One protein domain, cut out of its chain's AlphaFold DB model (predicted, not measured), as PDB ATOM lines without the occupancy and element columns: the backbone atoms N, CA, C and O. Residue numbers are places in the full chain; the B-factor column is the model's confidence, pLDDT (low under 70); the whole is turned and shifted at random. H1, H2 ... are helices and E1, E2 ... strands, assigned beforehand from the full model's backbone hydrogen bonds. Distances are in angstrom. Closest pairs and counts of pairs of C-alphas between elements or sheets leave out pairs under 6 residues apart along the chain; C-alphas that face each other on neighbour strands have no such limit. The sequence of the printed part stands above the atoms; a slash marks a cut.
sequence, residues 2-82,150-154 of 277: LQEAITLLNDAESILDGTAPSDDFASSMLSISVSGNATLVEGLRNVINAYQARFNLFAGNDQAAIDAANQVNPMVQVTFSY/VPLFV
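Overview. This is residues 2 to 82 and 150 to 154 of the 277 residues of the protein "SusD_RagB domain-containing protein" of Bacteroidetes bacterium QH_2_63_10 (UniProt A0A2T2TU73). A long helix, H3, forms the core, with H1 and H4 packed on different sides of it, both running opposite to H3. Beside residues 40 to 47 of H3 lies a small two-strand ribbon, E1 and E2, and H2 sits at the far edge, between H1 and E1 along the chain. The printed part has 86 residues, with four named helices and two named strands in the order H1 H2 E1 H3 H4 E2; the class is mostly helix and the sheet E1 - E2 is antiparallel. The whole is compact, with a radius of gyration of the C-alphas of 12.9 A and spans of 36 by 24 by 21 A.

Along the chain. H1, residues 2 to 18, begins at C-alpha 2 (19.669, 0.831, 33.240) and is 24.7 A long. H2 is residues 23 to 28 and E1 residues 32 to 35. H3, residues 40 to 59, begins at C-alpha 40 (-3.248, 6.937, 44.312) and is 28.2 A long. H4, residues 62 to 70, is 12.5 A long. E2, residues 77 to 80, ends at C-alpha 80 (5.159, 16.813, 41.952).

Arrangement. H1 and H3 touch, closest at the C-alphas of Leu 2 and Ala 59, 6.1 A, at a shallow tilt of 22 degrees, opposite ways. H3 and H4 form a helical hairpin at 19 degrees; H3 touches H4 with residues 49 to 57 alone, closest at the C-alphas of Ala 53 and Ala 65, 4.1 A. H1 and H4 are apart. The closest C-alphas of H3 and E1 are those of Gly 43 and Val 34, 5.7 A. E1 and E2 are antiparallel, with N 33 and O 79 at 2.9 A. In H1, H2, H3 and H4 every O i to N i+4 pair is within hydrogen-bond range.

Size, cuts and confidence. The C-alphas of Asp 24 and Gly 60 are the farthest apart, 37.5 A. Residues 83 to 149 are not printed; C-alphas 82 and 150 are 8.9 A apart across this cut. Residues 150 to 151 pair with residues 79 to 80 of E2, antiparallel. No link between named elements is long, and no printed residue has a pLDDT under 70.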
ATOM      1  N   LEU A   2      21.034   0.839  33.813       92.69
ATOM      2  CA  LEU A   2      19.669   0.831  33.240       92.69
ATOM      3  C   LEU A   2      18.880  -0.452  33.552       92.69
ATOM      4  O   LEU A   2      17.730  -0.371  33.965       92.69
ATOM      5  N   GLN A   3      19.524  -1.620  33.460       95.75
ATOM      6  CA  GLN A   3      18.892  -2.892  33.828       95.75
ATOM      7  C   GLN A   3      18.447  -2.940  35.296       95.75
ATOM      8  O   GLN A   3      17.410  -3.516  35.592       95.75
ATOM      9  N   GLU A   4      19.203  -2.313  36.201       97.19
ATOM     10  CA  GLU A   4      18.857  -2.278  37.626       97.19
ATOM     11  C   GLU A   4      17.620  -1.411  37.866       97.19
ATOM     12  O   GLU A   4      16.721  -1.812  38.594       97.19
ATOM     13  N   ALA A   5      17.525  -0.258  37.195       97.44
ATOM     14  CA  ALA A   5      16.330   0.582  37.254       97.44
ATOM     15  C   ALA A   5      15.083  -0.174  36.764       97.44
ATOM     16  O   ALA A   5      14.035  -0.094  37.396       97.44
ATOM     17  N   ILE A   6      15.209  -0.948  35.679       98.25
ATOM     18  CA  ILE A   6      14.122  -1.796  35.166       98.25
ATOM     19  C   ILE A   6      13.731  -2.865  36.197       98.25
ATOM     20  O   ILE A   6      12.545  -3.042  36.457       98.25
ATOM     21  N   THR A   7      14.704  -3.541  36.819       98.19
ATOM     22  CA  THR A   7      14.438  -4.524  37.883       98.19
ATOM     23  C   THR A   7      13.669  -3.894  39.043       98.19
ATOM     24  O   THR A   7      12.619  -4.402  39.419       98.19
ATOM     25  N   LEU A   8      14.128  -2.747  39.552       98.38
ATOM     26  CA  LEU A   8      13.476  -2.047  40.662       98.38
ATOM     27  C   LEU A   8      12.051  -1.594  40.322       98.38
ATOM     28  O   LEU A   8      11.183  -1.602  41.192       98.38
ATOM     29  N   LEU A   9      11.790  -1.209  39.070       98.19
ATOM     30  CA  LEU A   9      10.445  -0.849  38.617       98.19
ATOM     31  C   LEU A   9       9.515  -2.064  38.549       98.19
ATOM     32  O   LEU A   9       8.370  -1.961  38.976       98.19
ATOM     33  N   ASN A  10      10.007  -3.213  38.080       97.75
ATOM     34  CA  ASN A  10       9.237  -4.460  38.075       97.75
ATOM     35  C   ASN A  10       8.937  -4.938  39.506       97.75
ATOM     36  O   ASN A  10       7.826  -5.377  39.802       97.75
ATOM     37  N   ASP A  11       9.909  -4.814  40.413       97.88
ATOM     38  CA  ASP A  11       9.713  -5.123  41.829       97.88
ATOM     39  C   ASP A  11       8.683  -4.173  42.455       97.88
ATOM     40  O   ASP A  11       7.785  -4.618  43.168       97.88
ATOM     41  N   ALA A  12       8.762  -2.871  42.153       96.31
ATOM     42  CA  ALA A  12       7.782  -1.885  42.601       96.31
ATOM     43  C   ALA A  12       6.373  -2.198  42.075       96.31
ATOM     44  O   ALA A  12       5.405  -2.097  42.830       96.31
ATOM     45  N   GLU A  13       6.256  -2.623  40.815       96.25
ATOM     46  CA  GLU A  13       4.996  -3.063  40.221       96.25
ATOM     47  C   GLU A  13       4.403  -4.244  41.007       96.25
ATOM     48  O   GLU A  13       3.255  -4.177  41.462       96.25
ATOM     49  N   SER A  14       5.215  -5.277  41.255       96.62
ATOM     50  CA  SER A  14       4.806  -6.461  42.013       96.62
ATOM     51  C   SER A  14       4.442  -6.137  43.464       96.62
ATOM     52  O   SER A  14       3.503  -6.726  44.006       96.62
ATOM     53  N   ILE A  15       5.170  -5.225  44.114       95.75
ATOM     54  CA  ILE A  15       4.871  -4.788  45.483       95.75
ATOM     55  C   ILE A  15       3.528  -4.065  45.515       95.75
ATOM     56  O   ILE A  15       2.715  -4.359  46.389       95.75
ATOM     57  N   LEU A  16       3.276  -3.163  44.564       94.69
ATOM     58  CA  LEU A  16       2.044  -2.380  44.511       94.69
ATOM     59  C   LEU A  16       0.806  -3.257  44.237       94.69
ATOM     60  O   LEU A  16      -0.279  -2.940  44.719       94.69
ATOM     61  N   ASP A  17       0.961  -4.380  43.523       92.69
ATOM     62  CA  ASP A  17      -0.103  -5.384  43.337       92.69
ATOM     63  C   ASP A  17      -0.405  -6.184  44.609       92.69
ATOM     64  O   ASP A  17      -1.558  -6.522  44.884       92.69
ATOM     65  N   GLY A  18       0.631  -6.509  45.386       92.88
ATOM     66  CA  GLY A  18       0.495  -7.309  46.602       92.88
ATOM     67  C   GLY A  18       0.168  -6.495  47.855       92.88
ATOM     68  O   GLY A  18      -0.390  -7.037  48.808       92.88
ATOM     69  N   THR A  19       0.536  -5.213  47.881       92.19
ATOM     70  CA  THR A  19       0.481  -4.349  49.064       92.19
ATOM     71  C   THR A  19       0.046  -2.940  48.678       92.19
ATOM     72  O   THR A  19       0.803  -2.180  48.074       92.19
ATOM     73  N   ALA A  20      -1.165  -2.557  49.084       87.56
ATOM     74  CA  ALA A  20      -1.624  -1.184  48.928       87.56
ATOM     75  C   ALA A  20      -0.758  -0.220  49.771       87.56
ATOM     76  O   ALA A  20      -0.417  -0.557  50.911       87.56
ATOM     77  N   PRO A  21      -0.423   0.982  49.259       89.62
ATOM     78  CA  PRO A  21       0.274   1.997  50.039       89.62
ATOM     79  C   PRO A  21      -0.536   2.380  51.281       89.62
ATOM     80  O   PRO A  21      -1.758   2.504  51.214       89.62
ATOM     81  N   SER A  22       0.139   2.575  52.416       90.00
ATOM     82  CA  SER A  22      -0.519   3.019  53.646       90.00
ATOM     83  C   SER A  22      -0.890   4.504  53.582       90.00
ATOM     84  O   SER A  22      -0.233   5.289  52.896       90.00
ATOM     85  N   ASP A  23      -1.886   4.911  54.371       87.44
ATOM     86  CA  ASP A  23      -2.255   6.328  54.524       87.44
ATOM     87  C   ASP A  23      -1.086   7.174  55.055       87.44
ATOM     88  O   ASP A  23      -0.920   8.331  54.675       87.44
ATOM     89  N   ASP A  24      -0.243   6.590  55.910       88.31
ATOM     90  CA  ASP A  24       0.962   7.239  56.439       88.31
ATOM     91  C   ASP A  24       1.976   7.526  55.322       88.31
ATOM     92  O   ASP A  24       2.430   8.657  55.156       88.31
ATOM     93  N   PHE A  25       2.247   6.535  54.467       87.06
ATOM     94  CA  PHE A  25       3.094   6.726  53.291       87.06
ATOM     95  C   PHE A  25       2.506   7.777  52.340       87.06
ATOM     96  O   PHE A  25       3.218   8.679  51.895       87.06
ATOM     97  N   ALA A  26       1.201   7.691  52.075       83.69
ATOM     98  CA  ALA A  26       0.504   8.613  51.189       83.69
ATOM     99  C   ALA A  26       0.530  10.065  51.689       83.69
ATOM    100  O   ALA A  26       0.613  10.980  50.878       83.69
ATOM    101  N   SER A  27       0.458  10.278  53.004       81.25
ATOM    102  CA  SER A  27       0.322  11.613  53.597       81.25
ATOM    103  C   SER A  27       1.640  12.247  54.037       81.25
ATOM    104  O   SER A  27       1.718  13.472  54.110       81.25
ATOM    105  N   SER A  28       2.665  11.442  54.329       78.12
ATOM    106  CA  SER A  28       3.906  11.922  54.956       78.12
ATOM    107  C   SER A  28       5.160  11.742  54.099       78.12
ATOM    108  O   SER A  28       6.156  12.415  54.348       78.12
ATOM    109  N   MET A  29       5.134  10.854  53.098       76.50
ATOM    110  CA  MET A  29       6.312  10.537  52.274       76.50
ATOM    111  C   MET A  29       6.137  10.941  50.811       76.50
ATOM    112  O   MET A  29       7.106  11.306  50.146       76.50
ATOM    113  N   LEU A  30       4.912  10.870  50.290       81.06
ATOM    114  CA  LEU A  30       4.632  11.231  48.909       81.06
ATOM    115  C   LEU A  30       4.440  12.743  48.752       81.06
ATOM    116  O   LEU A  30       3.500  13.320  49.284       81.06
ATOM    117  N   SER A  31       5.293  13.367  47.939       87.00
ATOM    118  CA  SER A  31       5.103  14.743  47.454       87.00
ATOM    119  C   SER A  31       4.560  14.740  46.025       87.00
ATOM    120  O   SER A  31       5.047  15.470  45.161       87.00
ATOM    121  N   ILE A  32       3.583  13.866  45.755       92.81
ATOM    122  CA  ILE A  32       2.911  13.780  44.456       92.81
ATOM    123  C   ILE A  32       1.409  14.016  44.592       92.81
ATOM    124  O   ILE A  32       0.809  13.688  45.612       92.81
ATOM    125  N   SER A  33       0.805  14.540  43.530       92.62
ATOM    126  CA  SER A  33      -0.645  14.630  43.374       92.62
ATOM    127  C   SER A  33      -1.082  13.749  42.219       92.62
ATOM    128  O   SER A  33      -0.399  13.677  41.199       92.62
ATOM    129  N   VAL A  34      -2.233  13.096  42.387       94.94
ATOM    130  CA  VAL A  34      -2.884  12.294  41.348       94.94
ATOM    131  C   VAL A  34      -4.236  12.921  41.021       94.94
ATOM    132  O   VAL A  34      -5.040  13.168  41.920       94.94
ATOM    133  N   SER A  35      -4.491  13.178  39.740       94.12
ATOM    134  CA  SER A  35      -5.774  13.682  39.232       94.12
ATOM    135  C   SER A  35      -6.206  12.937  37.963       94.12
ATOM    136  O   SER A  35      -5.524  12.024  37.497       94.12
ATOM    137  N   GLY A  36      -7.387  13.278  37.430       90.69
ATOM    138  CA  GLY A  36      -7.988  12.562  36.296       90.69
ATOM    139  C   GLY A  36      -8.906  11.407  36.706       90.69
ATOM    140  O   GLY A  36      -8.990  10.407  36.003       90.69
ATOM    141  N   ASN A  37      -9.600  11.541  37.847       91.31
ATOM    142  CA  ASN A  37     -10.483  10.517  38.427       91.31
ATOM    143  C   ASN A  37      -9.781   9.177  38.713       91.31
ATOM    144  O   ASN A  37     -10.395   8.120  38.589       91.31
ATOM    145  N   ALA A  38      -8.509   9.234  39.110       94.31
ATOM    146  CA  ALA A  38      -7.717   8.076  39.498       94.31
ATOM    147  C   ALA A  38      -7.413   8.068  40.996       94.31
ATOM    148  O   ALA A  38      -7.269   9.107  41.642       94.31
ATOM    149  N   THR A  39      -7.294   6.864  41.536       93.75
ATOM    150  CA  THR A  39      -6.774   6.594  42.874       93.75
ATOM    151  C   THR A  39      -5.256   6.764  42.916       93.75
ATOM    152  O   THR A  39      -4.571   6.717  41.894       93.75
ATOM    153  N   LEU A  40      -4.699   6.891  44.124       91.50
ATOM    154  CA  LEU A  40      -3.248   6.937  44.312       91.50
ATOM    155  C   LEU A  40      -2.542   5.707  43.719       91.50
ATOM    156  O   LEU A  40      -1.495   5.843  43.097       91.50
ATOM    157  N   VAL A  41      -3.123   4.515  43.889       93.69
ATOM    158  CA  VAL A  41      -2.561   3.264  43.356       93.69
ATOM    159  C   VAL A  41      -2.511   3.295  41.830       93.69
ATOM    160  O   VAL A  41      -1.490   2.937  41.253       93.69
ATOM    161  N   GLU A  42      -3.572   3.765  41.173       95.25
ATOM    162  CA  GLU A  42      -3.596   3.921  39.714       95.25
ATOM    163  C   GLU A  42      -2.582   4.967  39.239       95.25
ATOM    164  O   GLU A  42      -1.889   4.734  38.253       95.25
ATOM    165  N   GLY A  43      -2.427   6.082  39.961       95.69
ATOM    166  CA  GLY A  43      -1.396   7.079  39.667       95.69
ATOM    167  C   GLY A  43       0.023   6.515  39.780       95.69
ATOM    168  O   GLY A  43       0.821   6.655  38.855       95.69
ATOM    169  N   LEU A  44       0.332   5.815  40.876       95.62
ATOM    170  CA  LEU A  44       1.632   5.162  41.072       95.62
ATOM    171  C   LEU A  44       1.898   4.103  39.997       95.62
ATOM    172  O   LEU A  44       2.998   4.063  39.448       95.62
ATOM    173  N   ARG A  45       0.886   3.301  39.642       97.12
ATOM    174  CA  ARG A  45       0.965   2.350  38.526       97.12
ATOM    175  C   ARG A  45       1.330   3.056  37.225       97.12
ATOM    176  O   ARG A  45       2.210   2.597  36.507       97.12
ATOM    177  N   ASN A  46       0.688   4.188  36.947       97.62
ATOM    178  CA  ASN A  46       0.931   4.953  35.730       97.62
ATOM    179  C   ASN A  46       2.372   5.472  35.654       97.62
ATOM    180  O   ASN A  46       3.001   5.384  34.603       97.62
ATOM    181  N   VAL A  47       2.913   5.958  36.778       97.44
ATOM    182  CA  VAL A  47       4.319   6.381  36.873       97.44
ATOM    183  C   VAL A  47       5.262   5.202  36.644       97.44
ATOM    184  O   VAL A  47       6.212   5.339  35.877       97.44
ATOM    185  N   ILE A  48       4.998   4.046  37.265       98.19
ATOM    186  CA  ILE A  48       5.807   2.833  37.075       98.19
ATOM    187  C   ILE A  48       5.831   2.441  35.595       98.19
ATOM    188  O   ILE A  48       6.916   2.310  35.033       98.19
ATOM    189  N   ASN A  49       4.668   2.366  34.944       98.69
ATOM    190  CA  ASN A  49       4.548   2.021  33.526       98.69
ATOM    191  C   ASN A  49       5.273   3.035  32.622       98.69
ATOM    192  O   ASN A  49       6.018   2.650  31.720       98.69
ATOM    193  N   ALA A  50       5.121   4.337  32.889       98.56
ATOM    194  CA  ALA A  50       5.802   5.388  32.131       98.56
ATOM    195  C   ALA A  50       7.331   5.294  32.272       98.56
ATOM    196  O   ALA A  50       8.071   5.438  31.295       98.56
ATOM    197  N   TYR A  51       7.827   5.002  33.475       98.50
ATOM    198  CA  TYR A  51       9.258   4.865  33.732       98.50
ATOM    199  C   TYR A  51       9.799   3.541  33.179       98.50
ATOM    200  O   TYR A  51      10.896   3.532  32.620       98.50
ATOM    201  N   GLN A  52       9.038   2.442  33.237       98.75
ATOM    202  CA  GLN A  52       9.373   1.193  32.547       98.75
ATOM    203  C   GLN A  52       9.501   1.438  31.042       98.75
ATOM    204  O   GLN A  52      10.484   0.995  30.451       98.75
ATOM    205  N   ALA A  53       8.578   2.186  30.430       98.81
ATOM    206  CA  ALA A  53       8.660   2.548  29.019       98.81
ATOM    207  C   ALA A  53       9.948   3.333  28.711       98.81
ATOM    208  O   ALA A  53      10.712   2.962  27.818       98.81
ATOM    209  N   ARG A  54      10.236   4.369  29.507       98.19
ATOM    210  CA  ARG A  54      11.416   5.232  29.358       98.19
ATOM    211  C   ARG A  54      12.731   4.460  29.504       98.19
ATOM    212  O   ARG A  54      13.610   4.563  28.649       98.19
ATOM    213  N   PHE A  55      12.882   3.671  30.568       98.31
ATOM    214  CA  PHE A  55      14.126   2.946  30.829       98.31
ATOM    215  C   PHE A  55      14.331   1.754  29.897       98.31
ATOM    216  O   PHE A  55      15.475   1.505  29.511       98.31
ATOM    217  N   ASN A  56      13.267   1.058  29.480       98.69
ATOM    218  CA  ASN A  56      13.391   0.027  28.450       98.69
ATOM    219  C   ASN A  56      13.827   0.630  27.113       98.69
ATOM    220  O   ASN A  56      14.741   0.087  26.496       98.69
ATOM    221  N   LEU A  57      13.275   1.782  26.713       98.31
ATOM    222  CA  LEU A  57      13.722   2.480  25.505       98.31
ATOM    223  C   LEU A  57      15.210   2.843  25.596       98.31
ATOM    224  O   LEU A  57      15.983   2.583  24.679       98.31
ATOM    225  N   PHE A  58      15.647   3.394  26.732       97.25
ATOM    226  CA  PHE A  58      17.054   3.760  26.935       97.25
ATOM    227  C   PHE A  58      17.997   2.554  26.957       97.25
ATOM    228  O   PHE A  58      19.173   2.697  26.625       97.25
ATOM    229  N   ALA A  59      17.500   1.381  27.349       97.19
ATOM    230  CA  ALA A  59      18.251   0.132  27.336       97.19
ATOM    231  C   ALA A  59      18.255  -0.570  25.962       97.19
ATOM    232  O   ALA A  59      18.966  -1.560  25.813       97.19
ATOM    233  N   GLY A  60      17.492  -0.078  24.975       96.62
ATOM    234  CA  GLY A  60      17.311  -0.735  23.673       96.62
ATOM    235  C   GLY A  60      16.331  -1.915  23.700       96.62
ATOM    236  O   GLY A  60      16.307  -2.729  22.782       96.62
ATOM    237  N   ASN A  61      15.513  -2.029  24.749       98.38
ATOM    238  CA  ASN A  61      14.472  -3.047  24.874       98.38
ATOM    239  C   ASN A  61      13.168  -2.545  24.227       98.38
ATOM    240  O   ASN A  61      12.158  -2.362  24.908       98.38
ATOM    241  N   ASP A  62      13.189  -2.294  22.916       98.56
ATOM    242  CA  ASP A  62      12.130  -1.560  22.206       98.56
ATOM    243  C   ASP A  62      10.728  -2.173  22.375       98.56
ATOM    244  O   ASP A  62       9.766  -1.457  22.649       98.56
ATOM    245  N   GLN A  63      10.590  -3.502  22.288       98.69
ATOM    246  CA  GLN A  63       9.284  -4.149  22.470       98.69
ATOM    247  C   GLN A  63       8.748  -3.971  23.899       98.69
ATOM    248  O   GLN A  63       7.584  -3.628  24.077       98.69
ATOM    249  N   ALA A  64       9.601  -4.127  24.914       98.75
ATOM    250  CA  ALA A  64       9.206  -3.909  26.305       98.75
ATOM    251  C   ALA A  64       8.847  -2.437  26.570       98.75
ATOM    252  O   ALA A  64       7.948  -2.149  27.360       98.75
ATOM    253  N   ALA A  65       9.509  -1.500  25.881       98.81
ATOM    254  CA  ALA A  65       9.165  -0.085  25.941       98.81
ATOM    255  C   ALA A  65       7.764   0.185  25.370       98.81
ATOM    256  O   ALA A  65       6.986   0.914  25.984       98.81
ATOM    257  N   ILE A  66       7.425  -0.434  24.231       98.81
ATOM    258  CA  ILE A  66       6.084  -0.361  23.633       98.81
ATOM    259  C   ILE A  66       5.039  -0.943  24.583       98.81
ATOM    260  O   ILE A  66       4.012  -0.306  24.821       98.81
ATOM    261  N   ASP A  67       5.296  -2.132  25.124       98.81
ATOM    262  CA  ASP A  67       4.351  -2.839  25.986       98.81
ATOM    263  C   ASP A  67       4.031  -2.018  27.241       98.81
ATOM    264  O   ASP A  67       2.856  -1.813  27.544       98.81
ATOM    265  N   ALA A  68       5.050  -1.461  27.905       98.81
ATOM    266  CA  ALA A  68       4.877  -0.590  29.067       98.81
ATOM    267  C   ALA A  68       4.175   0.735  28.714       98.81
ATOM    268  O   ALA A  68       3.249   1.152  29.410       98.81
ATOM    269  N   ALA A  69       4.538   1.369  27.591       98.75
ATOM    270  CA  ALA A  69       3.902   2.605  27.130       98.75
ATOM    271  C   ALA A  69       2.409   2.424  26.806       98.75
ATOM    272  O   ALA A  69       1.642   3.384  26.884       98.75
ATOM    273  N   ASN A  70       1.982   1.215  26.429       98.62
ATOM    274  CA  ASN A  70       0.573   0.887  26.207       98.62
ATOM    275  C   ASN A  70      -0.221   0.724  27.514       98.62
ATOM    276  O   ASN A  70      -1.445   0.820  27.483       98.62
ATOM    277  N   GLN A  71       0.449   0.480  28.647       98.38
ATOM    278  CA  GLN A  71      -0.199   0.377  29.960       98.38
ATOM    279  C   GLN A  71      -0.414   1.738  30.634       98.38
ATOM    280  O   GLN A  71      -1.045   1.809  31.689       98.38
ATOM    281  N   VAL A  72       0.121   2.823  30.066       98.25
ATOM    282  CA  VAL A  72      -0.074   4.169  30.609       98.25
ATOM    283  C   VAL A  72      -1.455   4.687  30.213       98.25
ATOM    284  O   VAL A  72      -1.767   4.829  29.032       98.25
ATOM    285  N   ASN A  73      -2.282   5.013  31.205       96.69
ATOM    286  CA  ASN A  73      -3.543   5.709  31.003       96.69
ATOM    287  C   ASN A  73      -3.268   7.208  30.776       96.69
ATOM    288  O   ASN A  73      -2.837   7.888  31.713       96.69
ATOM    289  N   PRO A  74      -3.547   7.753  29.577       94.44
ATOM    290  CA  PRO A  74      -3.229   9.140  29.255       94.44
ATOM    291  C   PRO A  74      -4.100  10.150  30.008       94.44
ATOM    292  O   PRO A  74      -3.741  11.314  30.059       94.44
ATOM    293  N   MET A  75      -5.227   9.743  30.604       94.06
ATOM    294  CA  MET A  75      -6.110  10.652  31.348       94.06
ATOM    295  C   MET A  75      -5.666  10.876  32.797       94.06
ATOM    296  O   MET A  75      -6.153  11.798  33.450       94.06
ATOM    297  N   VAL A  76      -4.776  10.023  33.313       95.88
ATOM    298  CA  VAL A  76      -4.296  10.098  34.694       95.88
ATOM    299  C   VAL A  76      -3.092  11.011  34.750       95.88
ATOM    300  O   VAL A  76      -2.077  10.761  34.104       95.88
ATOM    301  N   GLN A  77      -3.195  12.045  35.572       96.25
ATOM    302  CA  GLN A  77      -2.116  12.993  35.777       96.25
ATOM    303  C   GLN A  77      -1.422  12.693  37.090       96.25
ATOM    304  O   GLN A  77      -2.078  12.535  38.121       96.25
ATOM    305  N   VAL A  78      -0.095  12.665  37.051       97.06
ATOM    306  CA  VAL A  78       0.739  12.594  38.245       97.06
ATOM    307  C   VAL A  78       1.767  13.710  38.208       97.06
ATOM    308  O   VAL A  78       2.508  13.860  37.232       97.06
ATOM    309  N   THR A  79       1.790  14.523  39.256       96.38
ATOM    310  CA  THR A  79       2.669  15.689  39.362       96.38
ATOM    311  C   THR A  79       3.403  15.711  40.685       96.38
ATOM    312  O   THR A  79       2.896  15.219  41.692       96.38
ATOM    313  N   PHE A  80       4.572  16.341  40.710       94.88
ATOM    314  CA  PHE A  80       5.159  16.813  41.952       94.88
ATOM    315  C   PHE A  80       4.285  17.916  42.538       94.88
ATOM    316  O   PHE A  80       3.864  18.838  41.836       94.88
ATOM    317  N   SER A  81       4.010  17.797  43.832       91.00
ATOM    318  CA  SER A  81       3.270  18.789  44.606       91.00
ATOM    319  C   SER A  81       4.240  19.678  45.362       91.00
ATOM    320  O   SER A  81       5.196  19.181  45.960       91.00
ATOM    321  N   TYR A  82       3.964  20.979  45.355       93.62
ATOM    322  CA  TYR A  82       4.782  21.995  46.005       93.62
ATOM    323  C   TYR A  82       3.940  22.822  46.974       93.62
ATOM    324  O   TYR A  82       2.724  22.952  46.821       93.62
ATOM    325  N   VAL A 150       4.594  20.137  38.648       95.38
ATOM    326  CA  VAL A 150       5.371  19.676  37.478       95.38
ATOM    327  C   VAL A 150       5.069  18.194  37.222       95.38
ATOM    328  O   VAL A 150       5.092  17.417  38.179       95.38
ATOM    329  N   PRO A 151       4.778  17.767  35.980       96.44
ATOM    330  CA  PRO A 151       4.476  16.368  35.670       96.44
ATOM    331  C   PRO A 151       5.671  15.428  35.884       96.44
ATOM    332  O   PRO A 151       6.816  15.802  35.645       96.44
ATOM    333  N   LEU A 152       5.401  14.181  36.294       96.25
ATOM    334  CA  LEU A 152       6.416  13.106  36.291       96.25
ATOM    335  C   LEU A 152       6.575  12.457  34.902       96.25
ATOM    336  O   LEU A 152       7.628  11.903  34.569       96.25
ATOM    337  N   PHE A 153       5.513  12.511  34.104       96.31
ATOM    338  CA  PHE A 153       5.456  12.113  32.702       96.31
ATOM    339  C   PHE A 153       4.325  12.900  32.031       96.31
ATOM    340  O   PHE A 153       3.413  13.385  32.707       96.31
ATOM    341  N   VAL A 154       4.354  12.982  30.706       96.69
ATOM    342  CA  VAL A 154       3.255  13.539  29.904       96.69
ATOM    343  C   VAL A 154       2.757  12.485  28.911       96.69
ATOM    344  O   VAL A 154       3.550  11.645  28.482       96.69
TER     345      VAL A 154